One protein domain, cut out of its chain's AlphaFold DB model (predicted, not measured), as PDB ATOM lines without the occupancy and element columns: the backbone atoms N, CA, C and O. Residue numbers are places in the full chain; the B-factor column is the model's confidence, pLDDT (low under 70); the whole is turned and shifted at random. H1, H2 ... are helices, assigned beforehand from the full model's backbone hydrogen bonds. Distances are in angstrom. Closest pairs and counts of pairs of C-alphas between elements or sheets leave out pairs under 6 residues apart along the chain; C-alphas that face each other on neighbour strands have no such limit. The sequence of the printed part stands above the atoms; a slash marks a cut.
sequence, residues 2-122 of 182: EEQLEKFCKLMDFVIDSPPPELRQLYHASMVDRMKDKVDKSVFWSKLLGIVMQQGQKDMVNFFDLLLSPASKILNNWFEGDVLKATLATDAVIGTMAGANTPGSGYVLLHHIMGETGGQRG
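Overview. This is residues 2 to 122 of the 182 residues of an uncharacterized protein of Hordeum vulgare subsp. vulgare (UniProt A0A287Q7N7). Picture a loose helical arm with a head: the long helix H3 has H1 and H2 beside it, one after the other and running back against it, and beyond the last residues of H3 the short helices H4, H5 and H6 gather round H7, which also packs on H1. The 121 printed residues include seven named helices, H1 to H7 in chain order, and no named strand; the class is all helix. The whole is loose, with a radius of gyration of the C-alphas of 17.8 A, and elongated, spanning 60 by 31 by 31 A.

Arrangement. Start with H3, residues 31 to 55. Its residues 37 to 44 touch H2, residues 21 to 27, in a helical hairpin; the closest C-alphas, of Pro 21 and Lys 41, are 5.7 A apart. Its residues 48 to 52 touch residues 11 to 15 of H1, residues 2 to 17, at a shallow tilt of 5 degrees, opposite ways; the closest C-alphas, of Leu 11 and Ile 51, are 6.8 A apart. The hub is H7, residues 105 to 114. It touches H1 at C-alphas Cys 9 and Met 114, the closest, 5.4 A apart; H4, residues 57 to 68, at Leu 67 and Tyr 107, 4.3 A; H5, residues 71 to 78, at Ala 71 and Gly 106, 4.1 A; and H6, residues 82 to 91, at Asp 91 and Leu 109, 5.1 A. Helix packing is mostly crossed, with 2 of 7 pairs at a shallow tilt. Every O i to N i+4 pair is within hydrogen-bond range in H3 and H4, against 10 of 12 in H1, 3 of 4 in H5, 5 of 6 in H6 and H7, and 0 of 3 in H2, where O i to N i+3 gives 0 of 4.

Along the chain. Find C-alpha 31 at (151.595, 151.504, 163.893); H3 runs 36.7 A to C-alpha 55. H1 begins at (160.047, 186.346, 194.749), is 21.9 A long and has a kink of 34 degrees near residue 11. H7 ends at (157.382, 175.103, 193.341).

Size, cuts and confidence. Look at Ser 30 and Gly 81 for the C-alphas farthest apart, 60.4 A. The printed part has no cut; the link from H6 to H7, residues 92 to 104, is long. Residues 77 to 83 stand free. Residues 22 to 29 have pLDDT under 70.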
ATOM      1  N   GLU A   2     161.232 187.230 194.771       85.50
ATOM      2  CA  GLU A   2     160.047 186.346 194.749       85.50
ATOM      3  C   GLU A   2     159.326 186.316 193.395       85.50
ATOM      4  O   GLU A   2     159.095 185.242 192.857       85.50
ATOM      5  N   GLU A   3     159.083 187.475 192.773       88.50
ATOM      6  CA  GLU A   3     158.469 187.551 191.434       88.50
ATOM      7  C   GLU A   3     159.265 186.765 190.375       88.50
ATOM      8  O   GLU A   3     158.697 186.104 189.507       88.50
ATOM      9  N   GLN A   4     160.600 186.789 190.467       89.06
ATOM     10  CA  GLN A   4     161.459 186.034 189.557       89.06
ATOM     11  C   GLN A   4     161.330 184.525 189.803       89.06
ATOM     12  O   GLN A   4     161.244 183.758 188.845       89.06
ATOM     13  N   LEU A   5     161.287 184.101 191.068       89.31
ATOM     14  CA  LEU A   5     161.084 182.700 191.436       89.31
ATOM     15  C   LEU A   5     159.712 182.200 190.990       89.31
ATOM     16  O   LEU A   5     159.629 181.122 190.412       89.31
ATOM     17  N   GLU A   6     158.654 182.990 191.167       87.69
ATOM     18  CA  GLU A   6     157.309 182.647 190.700       87.69
ATOM     19  C   GLU A   6     157.274 182.499 189.173       87.69
ATOM     20  O   GLU A   6     156.700 181.547 188.638       87.69
ATOM     21  N   LYS A   7     157.957 183.398 188.453       88.50
ATOM     22  CA  LYS A   7     158.109 183.307 186.997       88.50
ATOM     23  C   LYS A   7     158.812 182.012 186.579       88.50
ATOM     24  O   LYS A   7     158.427 181.399 185.585       88.50
ATOM     25  N   PHE A   8     159.826 181.583 187.327       91.38
ATOM     26  CA  PHE A   8     160.537 180.326 187.085       91.38
ATOM     27  C   PHE A   8     159.725 179.089 187.479       91.38
ATOM     28  O   PHE A   8     159.790 178.082 186.778       91.38
ATOM     29  N   CYS A   9     158.908 179.165 188.529       89.06
ATOM     30  CA  CYS A   9     157.973 178.100 188.893       89.06
ATOM     31  C   CYS A   9     156.957 177.858 187.770       89.06
ATOM     32  O   CYS A   9     156.793 176.725 187.335       89.06
ATOM     33  N   LYS A  10     156.375 178.926 187.203       84.31
ATOM     34  CA  LYS A  10     155.447 178.835 186.058       84.31
ATOM     35  C   LYS A  10     156.070 178.169 184.828       84.31
ATOM     36  O   LYS A  10     155.377 177.487 184.078       84.31
ATOM     37  N   LEU A  11     157.375 178.359 184.615       85.44
ATOM     38  CA  LEU A  11     158.112 177.669 183.552       85.44
ATOM     39  C   LEU A  11     158.185 176.155 183.820       85.44
ATOM     40  O   LEU A  11     158.061 175.353 182.895       85.44
ATOM     41  N   MET A  12     158.380 175.777 185.083       87.75
ATOM     42  CA  MET A  12     158.532 174.390 185.515       87.75
ATOM     43  C   MET A  12     157.215 173.626 185.634       87.75
ATOM     44  O   MET A  12     157.232 172.422 185.403       87.75
ATOM     45  N   ASP A  13     156.092 174.294 185.911       87.56
ATOM     46  CA  ASP A  13     154.774 173.652 186.049       87.56
ATOM     47  C   ASP A  13     154.463 172.732 184.859       87.56
ATOM     48  O   ASP A  13     154.152 171.555 185.022       87.56
ATOM     49  N   PHE A  14     154.664 173.224 183.630       85.62
ATOM     50  CA  PHE A  14     154.441 172.403 182.438       85.62
ATOM     51  C   PHE A  14     155.362 171.181 182.374       85.62
ATOM     52  O   PHE A  14     154.930 170.121 181.926       85.62
ATOM     53  N   VAL A  15     156.625 171.328 182.773       84.44
ATOM     54  CA  VAL A  15     157.622 170.254 182.698       84.44
ATOM     55  C   VAL A  15     157.348 169.183 183.753       84.44
ATOM     56  O   VAL A  15     157.495 168.003 183.453       84.44
ATOM     57  N   ILE A  16     156.937 169.583 184.958       84.81
ATOM     58  CA  ILE A  16     156.666 168.679 186.082       84.81
ATOM     59  C   ILE A  16     155.353 167.915 185.872       84.81
ATOM     60  O   ILE A  16     155.314 166.705 186.089       84.81
ATOM     61  N   ASP A  17     154.305 168.587 185.394       83.94
ATOM     62  CA  ASP A  17     152.980 167.979 185.218       83.94
ATOM     63  C   ASP A  17     152.845 167.165 183.921       83.94
ATOM     64  O   ASP A  17     151.851 166.461 183.711       83.94
ATOM     65  N   SER A  18     153.826 167.259 183.021       82.62
ATOM     66  CA  SER A  18     153.809 166.525 181.758       82.62
ATOM     67  C   SER A  18     154.636 165.243 181.852       82.62
ATOM     68  O   SER A  18     155.785 165.279 182.291       82.62
ATOM     69  N   PRO A  19     154.124 164.099 181.362       79.19
ATOM     70  CA  PRO A  19     154.938 162.899 181.254       79.19
ATOM     71  C   PRO A  19     156.112 163.155 180.293       79.19
ATOM     72  O   PRO A  19     155.892 163.708 179.208       79.19
ATOM     73  N   PRO A  20     157.345 162.736 180.634       76.19
ATOM     74  CA  PRO A  20     158.493 162.961 179.771       76.19
ATOM     75  C   PRO A  20     158.314 162.191 178.452       76.19
ATOM     76  O   PRO A  20     157.937 161.009 178.464       76.19
ATOM     77  N   PRO A  21     158.571 162.837 177.302       71.88
ATOM     78  CA  PRO A  21     158.287 162.264 175.989       71.88
ATOM     79  C   PRO A  21     159.066 160.969 175.699       71.88
ATOM     80  O   PRO A  21     158.641 160.165 174.867       71.88
ATOM     81  N   GLU A  22     160.191 160.733 176.373       68.25
ATOM     82  CA  GLU A  22     161.077 159.587 176.158       68.25
ATOM     83  C   GLU A  22     160.586 158.282 176.812       68.25
ATOM     84  O   GLU A  22     160.877 157.205 176.289       68.25
ATOM     85  N   LEU A  23     159.794 158.331 177.894       59.03
ATOM     86  CA  LEU A  23     159.370 157.127 178.637       59.03
ATOM     87  C   LEU A  23     158.318 156.266 177.909       59.03
ATOM     88  O   LEU A  23     158.007 155.160 178.348       59.03
ATOM     89  N   ARG A  24     157.784 156.720 176.769       57.78
ATOM     90  CA  ARG A  24     156.749 155.992 176.005       57.78
ATOM     91  C   ARG A  24     157.257 154.854 175.124       57.78
ATOM     92  O   ARG A  24     156.445 154.120 174.570       57.78
ATOM     93  N   GLN A  25     158.571 154.654 175.032       55.66
ATOM     94  CA  GLN A  25     159.161 153.642 174.145       55.66
ATOM     95  C   GLN A  25     158.838 152.184 174.523       55.66
ATOM     96  O   GLN A  25     159.005 151.297 173.688       55.66
ATOM     97  N   LEU A  26     158.358 151.917 175.742       54.31
ATOM     98  CA  LEU A  26     158.221 150.552 176.266       54.31
ATOM     99  C   LEU A  26     156.954 149.793 175.811       54.31
ATOM    100  O   LEU A  26     156.853 148.603 176.088       54.31
ATOM    101  N   TYR A  27     156.020 150.417 175.078       55.06
ATOM    102  CA  TYR A  27     154.724 149.798 174.731       55.06
ATOM    103  C   TYR A  27     154.215 150.118 173.309       55.06
ATOM    104  O   TYR A  27     153.056 150.480 173.121       55.06
ATOM    105  N   HIS A  28     155.043 149.994 172.268       57.72
ATOM    106  CA  HIS A  28     154.569 150.177 170.884       57.72
ATOM    107  C   HIS A  28     154.227 148.842 170.210       57.72
ATOM    108  O   HIS A  28     155.065 148.264 169.517       57.72
ATOM    109  N   ALA A  29     152.987 148.375 170.385       63.38
ATOM    110  CA  ALA A  29     152.479 147.166 169.731       63.38
ATOM    111  C   ALA A  29     151.928 147.433 168.311       63.38
ATOM    112  O   ALA A  29     151.963 146.535 167.470       63.38
ATOM    113  N   SER A  30     151.459 148.656 168.008       76.44
ATOM    114  CA  SER A  30     150.813 149.004 166.728       76.44
ATOM    115  C   SER A  30     151.412 150.235 166.023       76.44
ATOM    116  O   SER A  30     151.999 151.128 166.637       76.44
ATOM    117  N   MET A  31     151.231 150.323 164.697       77.19
ATOM    118  CA  MET A  31     151.595 151.504 163.893       77.19
ATOM    119  C   MET A  31     150.839 152.770 164.325       77.19
ATOM    120  O   MET A  31     151.389 153.868 164.247       77.19
ATOM    121  N   VAL A  32     149.606 152.614 164.817       81.38
ATOM    122  CA  VAL A  32     148.790 153.724 165.334       81.38
ATOM    123  C   VAL A  32     149.424 154.314 166.595       81.38
ATOM    124  O   VAL A  32     149.545 155.535 166.696       81.38
ATOM    125  N   ASP A  33     149.925 153.466 167.499       79.62
ATOM    126  CA  ASP A  33     150.607 153.906 168.724       79.62
ATOM    127  C   ASP A  33     151.865 154.712 168.398       79.62
ATOM    128  O   ASP A  33     152.144 155.722 169.038       79.62
ATOM    129  N   ARG A  34     152.599 154.312 167.351       76.69
ATOM    130  CA  ARG A  34     153.781 155.043 166.867       76.69
ATOM    131  C   ARG A  34     153.433 156.408 166.275       76.69
ATOM    132  O   ARG A  34     154.192 157.357 166.456       76.69
ATOM    133  N   MET A  35     152.324 156.527 165.541       82.62
ATOM    134  CA  MET A  35     151.878 157.827 165.020       82.62
ATOM    135  C   MET A  35     151.403 158.741 166.147       82.62
ATOM    136  O   MET A  35     151.783 159.909 166.175       82.62
ATOM    137  N   LYS A  36     150.632 158.204 167.097       82.19
ATOM    138  CA  LYS A  36     150.160 158.944 168.268       82.19
ATOM    139  C   LYS A  36     151.320 159.440 169.133       82.19
ATOM    140  O   LYS A  36     151.348 160.610 169.492       82.19
ATOM    141  N   ASP A  37     152.323 158.597 169.369       81.94
ATOM    142  CA  ASP A  37     153.545 158.974 170.084       81.94
ATOM    143  C   ASP A  37     154.289 160.140 169.415       81.94
ATOM    144  O   ASP A  37     154.667 161.097 170.088       81.94
ATOM    145  N   LYS A  38     154.447 160.111 168.085       83.50
ATOM    146  CA  LYS A  38     155.066 161.225 167.347       83.50
ATOM    147  C   LYS A  38     154.286 162.526 167.506       83.50
ATOM    148  O   LYS A  38     154.904 163.562 167.734       83.50
ATOM    149  N   VAL A  39     152.959 162.475 167.389       86.50
ATOM    150  CA  VAL A  39     152.099 163.656 167.559       86.50
ATOM    151  C   VAL A  39     152.236 164.208 168.972       86.50
ATOM    152  O   VAL A  39     152.516 165.392 169.130       86.50
ATOM    153  N   ASP A  40     152.124 163.359 169.989       84.44
ATOM    154  CA  ASP A  40     152.202 163.787 171.385       84.44
ATOM    155  C   ASP A  40     153.580 164.384 171.722       84.44
ATOM    156  O   ASP A  40     153.657 165.417 172.389       84.44
ATOM    157  N   LYS A  41     154.669 163.814 171.185       85.62
ATOM    158  CA  LYS A  41     156.019 164.396 171.272       85.62
ATOM    159  C   LYS A  41     156.085 165.773 170.624       85.62
ATOM    160  O   LYS A  41     156.611 166.706 171.222       85.62
ATOM    161  N   SER A  42     155.546 165.926 169.415       87.25
ATOM    162  CA  SER A  42     155.514 167.223 168.733       87.25
ATOM    163  C   SER A  42     154.686 168.259 169.500       87.25
ATOM    164  O   SER A  42     155.085 169.421 169.575       87.25
ATOM    165  N   VAL A  43     153.573 167.856 170.119       88.25
ATOM    166  CA  VAL A  43     152.753 168.729 170.974       88.25
ATOM    167  C   VAL A  43     153.534 169.159 172.216       88.25
ATOM    168  O   VAL A  43     153.582 170.349 172.516       88.25
ATOM    169  N   PHE A  44     154.209 168.226 172.894       89.56
ATOM    170  CA  PHE A  44     155.057 168.545 174.041       89.56
ATOM    171  C   PHE A  44     156.157 169.552 173.675       89.56
ATOM    172  O   PHE A  44     156.239 170.621 174.280       89.56
ATOM    173  N   TRP A  45     156.963 169.255 172.650       90.25
ATOM    174  CA  TRP A  45     158.095 170.103 172.265       90.25
ATOM    175  C   TRP A  45     157.656 171.465 171.725       90.25
ATOM    176  O   TRP A  45     158.301 172.465 172.023       90.25
ATOM    177  N   SER A  46     156.550 171.542 170.980       90.56
ATOM    178  CA  SER A  46     156.021 172.832 170.511       90.56
ATOM    179  C   SER A  46     155.522 173.703 171.662       90.56
ATOM    180  O   SER A  46     155.808 174.900 171.685       90.56
ATOM    181  N   LYS A  47     154.848 173.113 172.657       88.88
ATOM    182  CA  LYS A  47     154.417 173.832 173.860       88.88
ATOM    183  C   LYS A  47     155.606 174.272 174.715       88.88
ATOM    184  O   LYS A  47     155.646 175.429 175.124       88.88
ATOM    185  N   LEU A  48     156.599 173.400 174.916       88.56
ATOM    186  CA  LEU A  48     157.828 173.740 175.636       88.56
ATOM    187  C   LEU A  48     158.576 174.890 174.952       88.56
ATOM    188  O   LEU A  48     158.941 175.862 175.608       88.56
ATOM    189  N   LEU A  49     158.757 174.815 173.629       88.50
ATOM    190  CA  LEU A  49     159.373 175.888 172.847       88.50
ATOM    191  C   LEU A  49     158.583 177.191 172.966       88.50
ATOM    192  O   LEU A  49     159.189 178.244 173.138       88.50
ATOM    193  N   GLY A  50     157.249 177.130 172.929       89.25
ATOM    194  CA  GLY A  50     156.391 178.295 173.136       89.25
ATOM    195  C   GLY A  50     156.622 178.965 174.493       89.25
ATOM    196  O   GLY A  50     156.814 180.177 174.544       89.25
ATOM    197  N   ILE A  51     156.677 178.181 175.573       86.75
ATOM    198  CA  ILE A  51     156.954 178.674 176.934       86.75
ATOM    199  C   ILE A  51     158.344 179.321 177.005       86.75
ATOM    200  O   ILE A  51     158.486 180.451 177.472       86.75
ATOM    201  N   VAL A  52     159.369 178.644 176.480       86.81
ATOM    202  CA  VAL A  52     160.751 179.152 176.460       86.81
ATOM    203  C   VAL A  52     160.860 180.451 175.652       86.81
ATOM    204  O   VAL A  52     161.530 181.392 176.077       86.81
ATOM    205  N   MET A  53     160.182 180.539 174.503       87.44
ATOM    206  CA  MET A  53     160.180 181.742 173.666       87.44
ATOM    207  C   MET A  53     159.480 182.927 174.341       87.44
ATOM    208  O   MET A  53     159.946 184.056 174.202       87.44
ATOM    209  N   GLN A  54     158.400 182.689 175.091       86.69
ATOM    210  CA  GLN A  54     157.684 183.738 175.831       86.69
ATOM    211  C   GLN A  54     158.503 184.320 176.989       86.69
ATOM    212  O   GLN A  54     158.338 185.488 177.337       86.69
ATOM    213  N   GLN A  55     159.396 183.522 177.575       84.75
ATOM    214  CA  GLN A  55     160.188 183.917 178.733       84.75
ATOM    215  C   GLN A  55     161.285 184.941 178.388       84.75
ATOM    216  O   GLN A  55     161.585 185.822 179.193       84.75
ATOM    217  N   GLY A  56     161.853 184.850 177.180       87.75
ATOM    218  CA  GLY A  56     162.951 185.698 176.713       87.75
ATOM    219  C   GLY A  56     164.339 185.203 177.146       87.75
ATOM    220  O   GLY A  56     164.514 184.546 178.171       87.75
ATOM    221  N   GLN A  57     165.364 185.536 176.355       89.50
ATOM    222  CA  GLN A  57     166.720 184.988 176.515       89.50
ATOM    223  C   GLN A  57     167.331 185.267 177.898       89.50
ATOM    224  O   GLN A  57     167.916 184.372 178.502       89.50
ATOM    225  N   LYS A  58     167.192 186.497 178.410       90.12
ATOM    226  CA  LYS A  58     167.773 186.902 179.702       90.12
ATOM    227  C   LYS A  58     167.222 186.067 180.857       90.12
ATOM    228  O   LYS A  58     167.980 185.623 181.713       90.12
ATOM    229  N   ASP A  59     165.916 185.834 180.865       90.94
ATOM    230  CA  ASP A  59     165.275 185.084 181.937       90.94
ATOM    231  C   ASP A  59     165.561 183.592 181.846       90.94
ATOM    232  O   ASP A  59     165.728 182.963 182.882       90.94
ATOM    233  N   MET A  60     165.723 183.044 180.640       92.44
ATOM    234  CA  MET A  60     166.204 181.670 180.475       92.44
ATOM    235  C   MET A  60     167.631 181.492 181.003       92.44
ATOM    236  O   MET A  60     167.915 180.500 181.667       92.44
ATOM    237  N   VAL A  61     168.526 182.457 180.766       93.38
ATOM    238  CA  VAL A  61     169.887 182.418 181.329       93.38
ATOM    239  C   VAL A  61     169.845 182.472 182.856       93.38
ATOM    240  O   VAL A  61     170.478 181.648 183.505       93.38
ATOM    241  N   ASN A  62     169.062 183.389 183.432       93.56
ATOM    242  CA  ASN A  62     168.902 183.493 184.886       93.56
ATOM    243  C   ASN A  62     168.267 182.234 185.495       93.56
ATOM    244  O   ASN A  62     168.634 181.827 186.593       93.56
ATOM    245  N   PHE A  63     167.329 181.611 184.781       94.12
ATOM    246  CA  PHE A  63     166.701 180.363 185.185       94.12
ATOM    247  C   PHE A  63     167.727 179.231 185.278       94.12
ATOM    248  O   PHE A  63     167.841 178.590 186.319       94.12
ATOM    249  N   PHE A  64     168.535 179.020 184.234       94.81
ATOM    250  CA  PHE A  64     169.601 178.018 184.285       94.81
ATOM    251  C   PHE A  64     170.686 178.364 185.309       94.81
ATOM    252  O   PHE A  64     171.216 177.457 185.949       94.81
ATOM    253  N   ASP A  65     170.992 179.649 185.509       95.44
ATOM    254  CA  ASP A  65     171.916 180.070 186.563       95.44
ATOM    255  C   ASP A  65     171.393 179.673 187.948       95.44
ATOM    256  O   ASP A  65     172.153 179.097 188.722       95.44
ATOM    257  N   LEU A  66     170.102 179.888 188.230       95.44
ATOM    258  CA  LEU A  66     169.448 179.429 189.459       95.44
ATOM    259  C   LEU A  66     169.516 177.906 189.602       95.44
ATOM    260  O   LEU A  66     169.911 177.415 190.654       95.44
ATOM    261  N   LEU A  67     169.147 177.159 188.559       94.81
ATOM    262  CA  LEU A  67     169.087 175.698 188.621       94.81
ATOM    263  C   LEU A  67     170.447 175.053 188.889       94.81
ATOM    264  O   LEU A  67     170.528 174.060 189.607       94.81
ATOM    265  N   LEU A  68     171.503 175.581 188.272       96.19
ATOM    266  CA  LEU A  68     172.809 174.926 188.221       96.19
ATOM    267  C   LEU A  68     173.796 175.492 189.247       96.19
ATOM    268  O   LEU A  68     174.749 174.810 189.633       96.19
ATOM    269  N   SER A  69     173.587 176.722 189.715       96.94
ATOM    270  CA  SER A  69     174.477 177.342 190.693       96.94
ATOM    271  C   SER A  69     174.266 176.803 192.110       96.94
ATOM    272  O   SER A  69     173.204 176.274 192.451       96.94
ATOM    273  N   PRO A  70     175.269 176.982 192.983       97.69
ATOM    274  CA  PRO A  70     175.050 176.924 194.417       97.69
ATOM    275  C   PRO A  70     173.997 177.937 194.874       97.69
ATOM    276  O   PRO A  70     174.014 179.089 194.433       97.69
ATOM    277  N   ALA A  71     173.138 177.551 195.814       96.38
ATOM    278  CA  ALA A  71     172.161 178.451 196.413       96.38
ATOM    279  C   ALA A  71     172.829 179.642 197.108       96.38
ATOM    280  O   ALA A  71     172.313 180.752 197.044       96.38
ATOM    281  N   SER A  72     174.014 179.459 197.694       96.94
ATOM    282  CA  SER A  72     174.774 180.552 198.309       96.94
ATOM    283  C   SER A  72     175.118 181.666 197.320       96.94
ATOM    284  O   SER A  72     174.998 182.839 197.665       96.94
ATOM    285  N   LYS A  73     175.483 181.328 196.075       97.06
ATOM    286  CA  LYS A  73     175.720 182.314 195.008       97.06
ATOM    287  C   LYS A  73     174.443 183.099 194.714       97.06
ATOM    288  O   LYS A  73     174.483 184.322 194.644       97.06
ATOM    289  N   ILE A  74     173.317 182.402 194.574       95.81
ATOM    290  CA  ILE A  74     172.023 183.031 194.296       95.81
ATOM    291  C   ILE A  74     171.616 183.964 195.441       95.81
ATOM    292  O   ILE A  74     171.281 185.118 195.198       95.81
ATOM    293  N   LEU A  75     171.693 183.499 196.686       96.12
ATOM    294  CA  LEU A  75     171.290 184.274 197.859       96.12
ATOM    295  C   LEU A  75     172.198 185.490 198.093       96.12
ATOM    296  O   LEU A  75     171.692 186.569 198.382       96.12
ATOM    297  N   ASN A  76     173.515 185.355 197.903       96.69
ATOM    298  CA  ASN A  76     174.455 186.477 198.019       96.69
ATOM    299  C   ASN A  76     174.249 187.556 196.942       96.69
ATOM    300  O   ASN A  76     174.586 188.710 197.179       96.69
ATOM    301  N   ASN A  77     173.696 187.209 195.775       95.06
ATOM    302  CA  ASN A  77     173.390 188.191 194.730       95.06
ATOM    303  C   ASN A  77     172.155 189.047 195.053       95.06
ATOM    304  O   ASN A  77     172.011 190.136 194.503       95.06
ATOM    305  N   TRP A  78     171.250 188.547 195.899       94.69
ATOM    306  CA  TRP A  78     169.968 189.195 196.192       94.69
ATOM    307  C   TRP A  78     169.894 189.821 197.584       94.69
ATOM    308  O   TRP A  78     169.104 190.743 197.782       94.69
ATOM    309  N   PHE A  79     170.684 189.330 198.540       96.81
ATOM    310  CA  PHE A  79     170.558 189.700 199.945       96.81
ATOM    311  C   PHE A  79     171.909 190.011 200.584       96.81
ATOM    312  O   PHE A  79     172.892 189.298 200.393       96.81
ATOM    313  N   GLU A  80     171.926 191.037 201.430       96.81
ATOM    314  CA  GLU A  80     173.113 191.415 202.202       96.81
ATOM    315  C   GLU A  80     173.145 190.719 203.574       96.81
ATOM    316  O   GLU A  80     174.197 190.263 204.015       96.81
ATOM    317  N   GLY A  81     171.987 190.575 204.231       97.88
ATOM    318  CA  GLY A  81     171.888 190.084 205.608       97.88
ATOM    319  C   GLY A  81     172.149 188.583 205.761       97.88
ATOM    320  O   GLY A  81     171.413 187.756 205.225       97.88
ATOM    321  N   ASP A  82     173.152 188.221 206.564       96.31
ATOM    322  CA  ASP A  82     173.545 186.821 206.786       96.31
ATOM    323  C   ASP A  82     172.450 185.976 207.440       96.31
ATOM    324  O   ASP A  82     172.268 184.823 207.058       96.31
ATOM    325  N   VAL A  83     171.670 186.553 208.361       97.31
ATOM    326  CA  VAL A  83     170.544 185.851 209.001       97.31
ATOM    327  C   VAL A  83     169.492 185.461 207.964       97.31
ATOM    328  O   VAL A  83     169.087 184.305 207.915       97.31
ATOM    329  N   LEU A  84     169.105 186.390 207.082       95.38
ATOM    330  CA  LEU A  84     168.129 186.123 206.023       95.38
ATOM    331  C   LEU A  84     168.651 185.077 205.031       95.38
ATOM    332  O   LEU A  84     167.928 184.149 204.677       95.38
ATOM    333  N   LYS A  85     169.920 185.185 204.619       96.31
ATOM    334  CA  LYS A  85     170.552 184.191 203.742       96.31
ATOM    335  C   LYS A  85     170.593 182.811 204.389       96.31
ATOM    336  O   LYS A  85     170.312 181.833 203.710       96.31
ATOM    337  N   ALA A  86     170.915 182.717 205.679       95.31
ATOM    338  CA  ALA A  86     170.926 181.451 206.402       95.31
ATOM    339  C   ALA A  86     169.522 180.838 206.494       95.31
ATOM    340  O   ALA A  86     169.381 179.638 206.269       95.31
ATOM    341  N   THR A  87     168.493 181.652 206.755       94.25
ATOM    342  CA  THR A  87     167.094 181.207 206.756       94.25
ATOM    343  C   THR A  87     166.668 180.698 205.382       94.25
ATOM    344  O   THR A  87     166.165 179.593 205.288       94.25
ATOM    345  N   LEU A  88     166.918 181.432 204.298       93.25
ATOM    346  CA  LEU A  88     166.541 180.974 202.952       93.25
ATOM    347  C   LEU A  88     167.381 179.779 202.473       93.25
ATOM    348  O   LEU A  88     166.918 178.953 201.692       93.25
ATOM    349  N   ALA A  89     168.624 179.657 202.945       94.75
ATOM    350  CA  ALA A  89     169.486 178.531 202.610       94.75
ATOM    351  C   ALA A  89     168.987 177.200 203.190       94.75
ATOM    352  O   ALA A  89     169.400 176.159 202.679       94.75
ATOM    353  N   THR A  90     168.108 177.193 204.204       93.38
ATOM    354  CA  THR A  90     167.515 175.938 204.692       93.38
ATOM    355  C   THR A  90     166.695 175.263 203.601       93.38
ATOM    356  O   THR A  90     166.860 174.067 203.363       93.38
ATOM    357  N   ASP A  91     165.915 176.036 202.850       92.06
ATOM    358  CA  ASP A  91     165.092 175.532 201.744       92.06
ATOM    359  C   ASP A  91     165.947 175.009 200.582       92.06
ATOM    360  O   ASP A  91     165.501 174.190 199.785       92.06
ATOM    361  N   ALA A  92     167.210 175.426 200.499       92.56
ATOM    362  CA  ALA A  92     168.155 174.926 199.509       92.56
ATOM    363  C   ALA A  92     168.829 173.595 199.887       92.56
ATOM    364  O   ALA A  92     169.561 173.037 199.067       92.56
ATOM    365  N   VAL A  93     168.648 173.101 201.119       94.12
ATOM    366  CA  VAL A  93     169.348 171.898 201.611       94.12
ATOM    367  C   VAL A  93     168.424 170.837 202.202       94.12
ATOM    368  O   VAL A  93     168.796 169.660 202.209       94.12
ATOM    369  N   ILE A  94     167.230 171.212 202.670       92.31
ATOM    370  CA  ILE A  94     166.249 170.277 203.232       92.31
ATOM    371  C   ILE A  94     165.966 169.141 202.237       92.31
ATOM    372  O   ILE A  94     165.743 169.364 201.050       92.31
ATOM    373  N   GLY A  95     166.014 167.899 202.727       89.88
ATOM    374  CA  GLY A  95     165.753 166.705 201.917       89.88
ATOM    375  C   GLY A  95     166.902 166.274 200.998       89.88
ATOM    376  O   GLY A  95     166.717 165.360 200.198       89.88
ATOM    377  N   THR A  96     168.090 166.883 201.105       91.38
ATOM    378  CA  THR A  96     169.247 166.555 200.255       91.38
ATOM    379  C   THR A  96     170.498 166.213 201.067       91.38
ATOM    380  O   THR A  96     170.643 166.629 202.214       91.38
ATOM    381  N   MET A  97     171.438 165.475 200.464       91.50
ATOM    382  CA  MET A  97     172.789 165.265 201.017       91.50
ATOM    383  C   MET A  97     173.795 166.319 200.512       91.50
ATOM    384  O   MET A  97     174.983 166.034 200.367       91.50
ATOM    385  N   ALA A  98     173.317 167.523 200.194       92.00
ATOM    386  CA  ALA A  98     174.102 168.624 199.647       92.00
ATOM    387  C   ALA A  98     174.085 169.838 200.589       92.00
ATOM    388  O   ALA A  98     173.176 170.009 201.397       92.00
ATOM    389  N   GLY A  99     175.107 170.690 200.488       95.06
ATOM    390  CA  GLY A  99     175.162 171.961 201.208       95.06
ATOM    391  C   GLY A  99     174.767 173.137 200.315       95.06
ATOM    392  O   GLY A  99     174.762 173.029 199.091       95.06
ATOM    393  N   ALA A 100     174.552 174.313 200.911       95.38
ATOM    394  CA  ALA A 100     174.197 175.533 200.172       95.38
ATOM    395  C   ALA A 100     175.268 175.986 199.152       95.38
ATOM    396  O   ALA A 100     174.984 176.773 198.252       95.38
ATOM    397  N   ASN A 101     176.504 175.491 199.287       96.69
ATOM    398  CA  ASN A 101     177.614 175.743 198.365       96.69
ATOM    399  C   ASN A 101     177.753 174.679 197.261       96.69
ATOM    400  O   ASN A 101     178.583 174.832 196.367       96.69
ATOM    401  N   THR A 102     176.973 173.598 197.304       97.19
ATOM    402  CA  THR A 102     177.007 172.539 196.291       97.19
ATOM    403  C   THR A 102     176.325 173.041 195.010       97.19
ATOM    404  O   THR A 102     175.194 173.526 195.094       97.19
ATOM    405  N   PRO A 103     176.954 172.928 193.823       96.38
ATOM    406  CA  PRO A 103     176.281 173.184 192.547       96.38
ATOM    407  C   PRO A 103     174.973 172.396 192.431       96.38
ATOM    408  O   PRO A 103     174.901 171.245 192.857       96.38
ATOM    409  N   GLY A 104     173.932 173.023 191.889       93.56
ATOM    410  CA  GLY A 104     172.588 172.446 191.820       93.56
ATOM    411  C   GLY A 104     171.717 172.660 193.064       93.56
ATOM    412  O   GLY A 104     170.511 172.444 192.993       93.56
ATOM    413  N   SER A 105     172.258 173.141 194.193       95.81
ATOM    414  CA  SER A 105     171.426 173.462 195.372       95.81
ATOM    415  C   SER A 105     170.446 174.617 195.122       95.81
ATOM    416  O   SER A 105     169.412 174.696 195.778       95.81
ATOM    417  N   GLY A 106     170.696 175.483 194.130       95.06
ATOM    418  CA  GLY A 106     169.722 176.496 193.714       95.06
ATOM    419  C   GLY A 106     168.435 175.910 193.108       95.06
ATOM    420  O   GLY A 106     167.366 176.496 193.275       95.06
ATOM    421  N   TYR A 107     168.482 174.713 192.507       93.81
ATOM    422  CA  TYR A 107     167.266 173.983 192.124       93.81
ATOM    423  C   TYR A 107     166.456 173.539 193.346       93.81
ATOM    424  O   TYR A 107     165.237 173.642 193.329       93.81
ATOM    425  N   VAL A 108     167.113 173.077 194.414       93.88
ATOM    426  CA  VAL A 108     166.439 172.622 195.644       93.88
ATOM    427  C   VAL A 108     165.674 173.776 196.295       93.88
ATOM    428  O   VAL A 108     164.537 173.600 196.728       93.88
ATOM    429  N   LEU A 109     166.260 174.975 196.269       92.44
ATOM    430  CA  LEU A 109     165.594 176.206 196.685       92.44
ATOM    431  C   LEU A 109     164.329 176.468 195.855       92.44
ATOM    432  O   LEU A 109     163.255 176.671 196.414       92.44
ATOM    433  N   LEU A 110     164.434 176.409 194.520       92.44
ATOM    434  CA  LEU A 110     163.276 176.562 193.637       92.44
ATOM    435  C   LEU A 110     162.229 175.464 193.890       92.44
ATOM    436  O   LEU A 110     161.040 175.753 193.884       92.44
ATOM    437  N   HIS A 111     162.648 174.223 194.141       91.06
ATOM    438  CA  HIS A 111     161.770 173.071 194.361       91.06
ATOM    439  C   HIS A 111     160.829 173.258 195.550       91.06
ATOM    440  O   HIS A 111     159.638 172.977 195.432       91.06
ATOM    441  N   HIS A 112     161.326 173.803 196.659       89.38
ATOM    442  CA  HIS A 112     160.485 174.081 197.823       89.38
ATOM    443  C   HIS A 112     159.499 175.234 197.595       89.38
ATOM    444  O   HIS A 112     158.438 175.254 198.209       89.38
ATOM    445  N   ILE A 113     159.797 176.140 196.661       87.88
ATOM    446  CA  ILE A 113     158.863 177.187 196.234       87.88
ATOM    447  C   ILE A 113     157.854 176.636 195.219       87.88
ATOM    448  O   ILE A 113     156.703 177.052 195.218       87.88
ATOM    449  N   MET A 114     158.256 175.697 194.357       88.94
ATOM    450  CA  MET A 114     157.382 175.103 193.341       88.94
ATOM    451  C   MET A 114     156.235 174.292 193.950       88.94
ATOM    452  O   MET A 114     155.155 174.287 193.360       88.94
ATOM    453  N   GLY A 115     156.465 173.633 195.091       85.06
ATOM    454  CA  GLY A 115     155.485 172.770 195.754       85.06
ATOM    455  C   GLY A 115     154.200 173.493 196.165       85.06
ATOM    456  O   GLY A 115     154.219 174.666 196.532       85.06
ATOM    457  N   GLU A 116     153.075 172.778 196.125       86.94
ATOM    458  CA  GLU A 116     151.755 173.302 196.480       86.94
ATOM    459  C   GLU A 116     151.097 172.440 197.563       86.94
ATOM    460  O   GLU A 116     151.215 171.214 197.578       86.94
ATOM    461  N   THR A 117     150.370 173.074 198.480       87.44
ATOM    462  CA  THR A 117     149.455 172.390 199.392       87.44
ATOM    463  C   THR A 117     148.240 173.264 199.668       87.44
ATOM    464  O   THR A 117     148.356 174.455 199.944       87.44
ATOM    465  N   GLY A 118     147.049 172.665 199.585       83.56
ATOM    466  CA  GLY A 118     145.791 173.361 199.868       83.56
ATOM    467  C   GLY A 118     145.505 174.539 198.928       83.56
ATOM    468  O   GLY A 118     144.909 175.519 199.368       83.56
ATOM    469  N   GLY A 119     145.951 174.478 197.668       86.06
ATOM    470  CA  GLY A 119     145.785 175.575 196.708       86.06
ATOM    471  C   GLY A 119     146.824 176.692 196.834       86.06
ATOM    472  O   GLY A 119     146.728 177.691 196.125       86.06
ATOM    473  N   GLN A 120     147.777 176.577 197.765       87.12
ATOM    474  CA  GLN A 120     148.791 177.596 198.030       87.12
ATOM    475  C   GLN A 120     150.183 177.064 197.705       87.12
ATOM    476  O   GLN A 120     150.533 175.939 198.059       87.12
ATOM    477  N   ARG A 121     150.982 177.889 197.029       86.00
ATOM    478  CA  ARG A 121     152.330 177.549 196.568       86.00
ATOM    479  C   ARG A 121     153.387 177.972 197.590       86.00
ATOM    480  O   ARG A 121     153.233 179.002 198.239       86.00
ATOM    481  N   GLY A 122     154.453 177.185 197.718       85.75
ATOM    482  CA  GLY A 122     155.571 177.447 198.627       85.75
ATOM    483  C   GLY A 122     155.216 177.317 200.108       85.75
ATOM    484  O   GLY A 122     155.935 177.838 200.958       85.75
TER     485      GLY A 122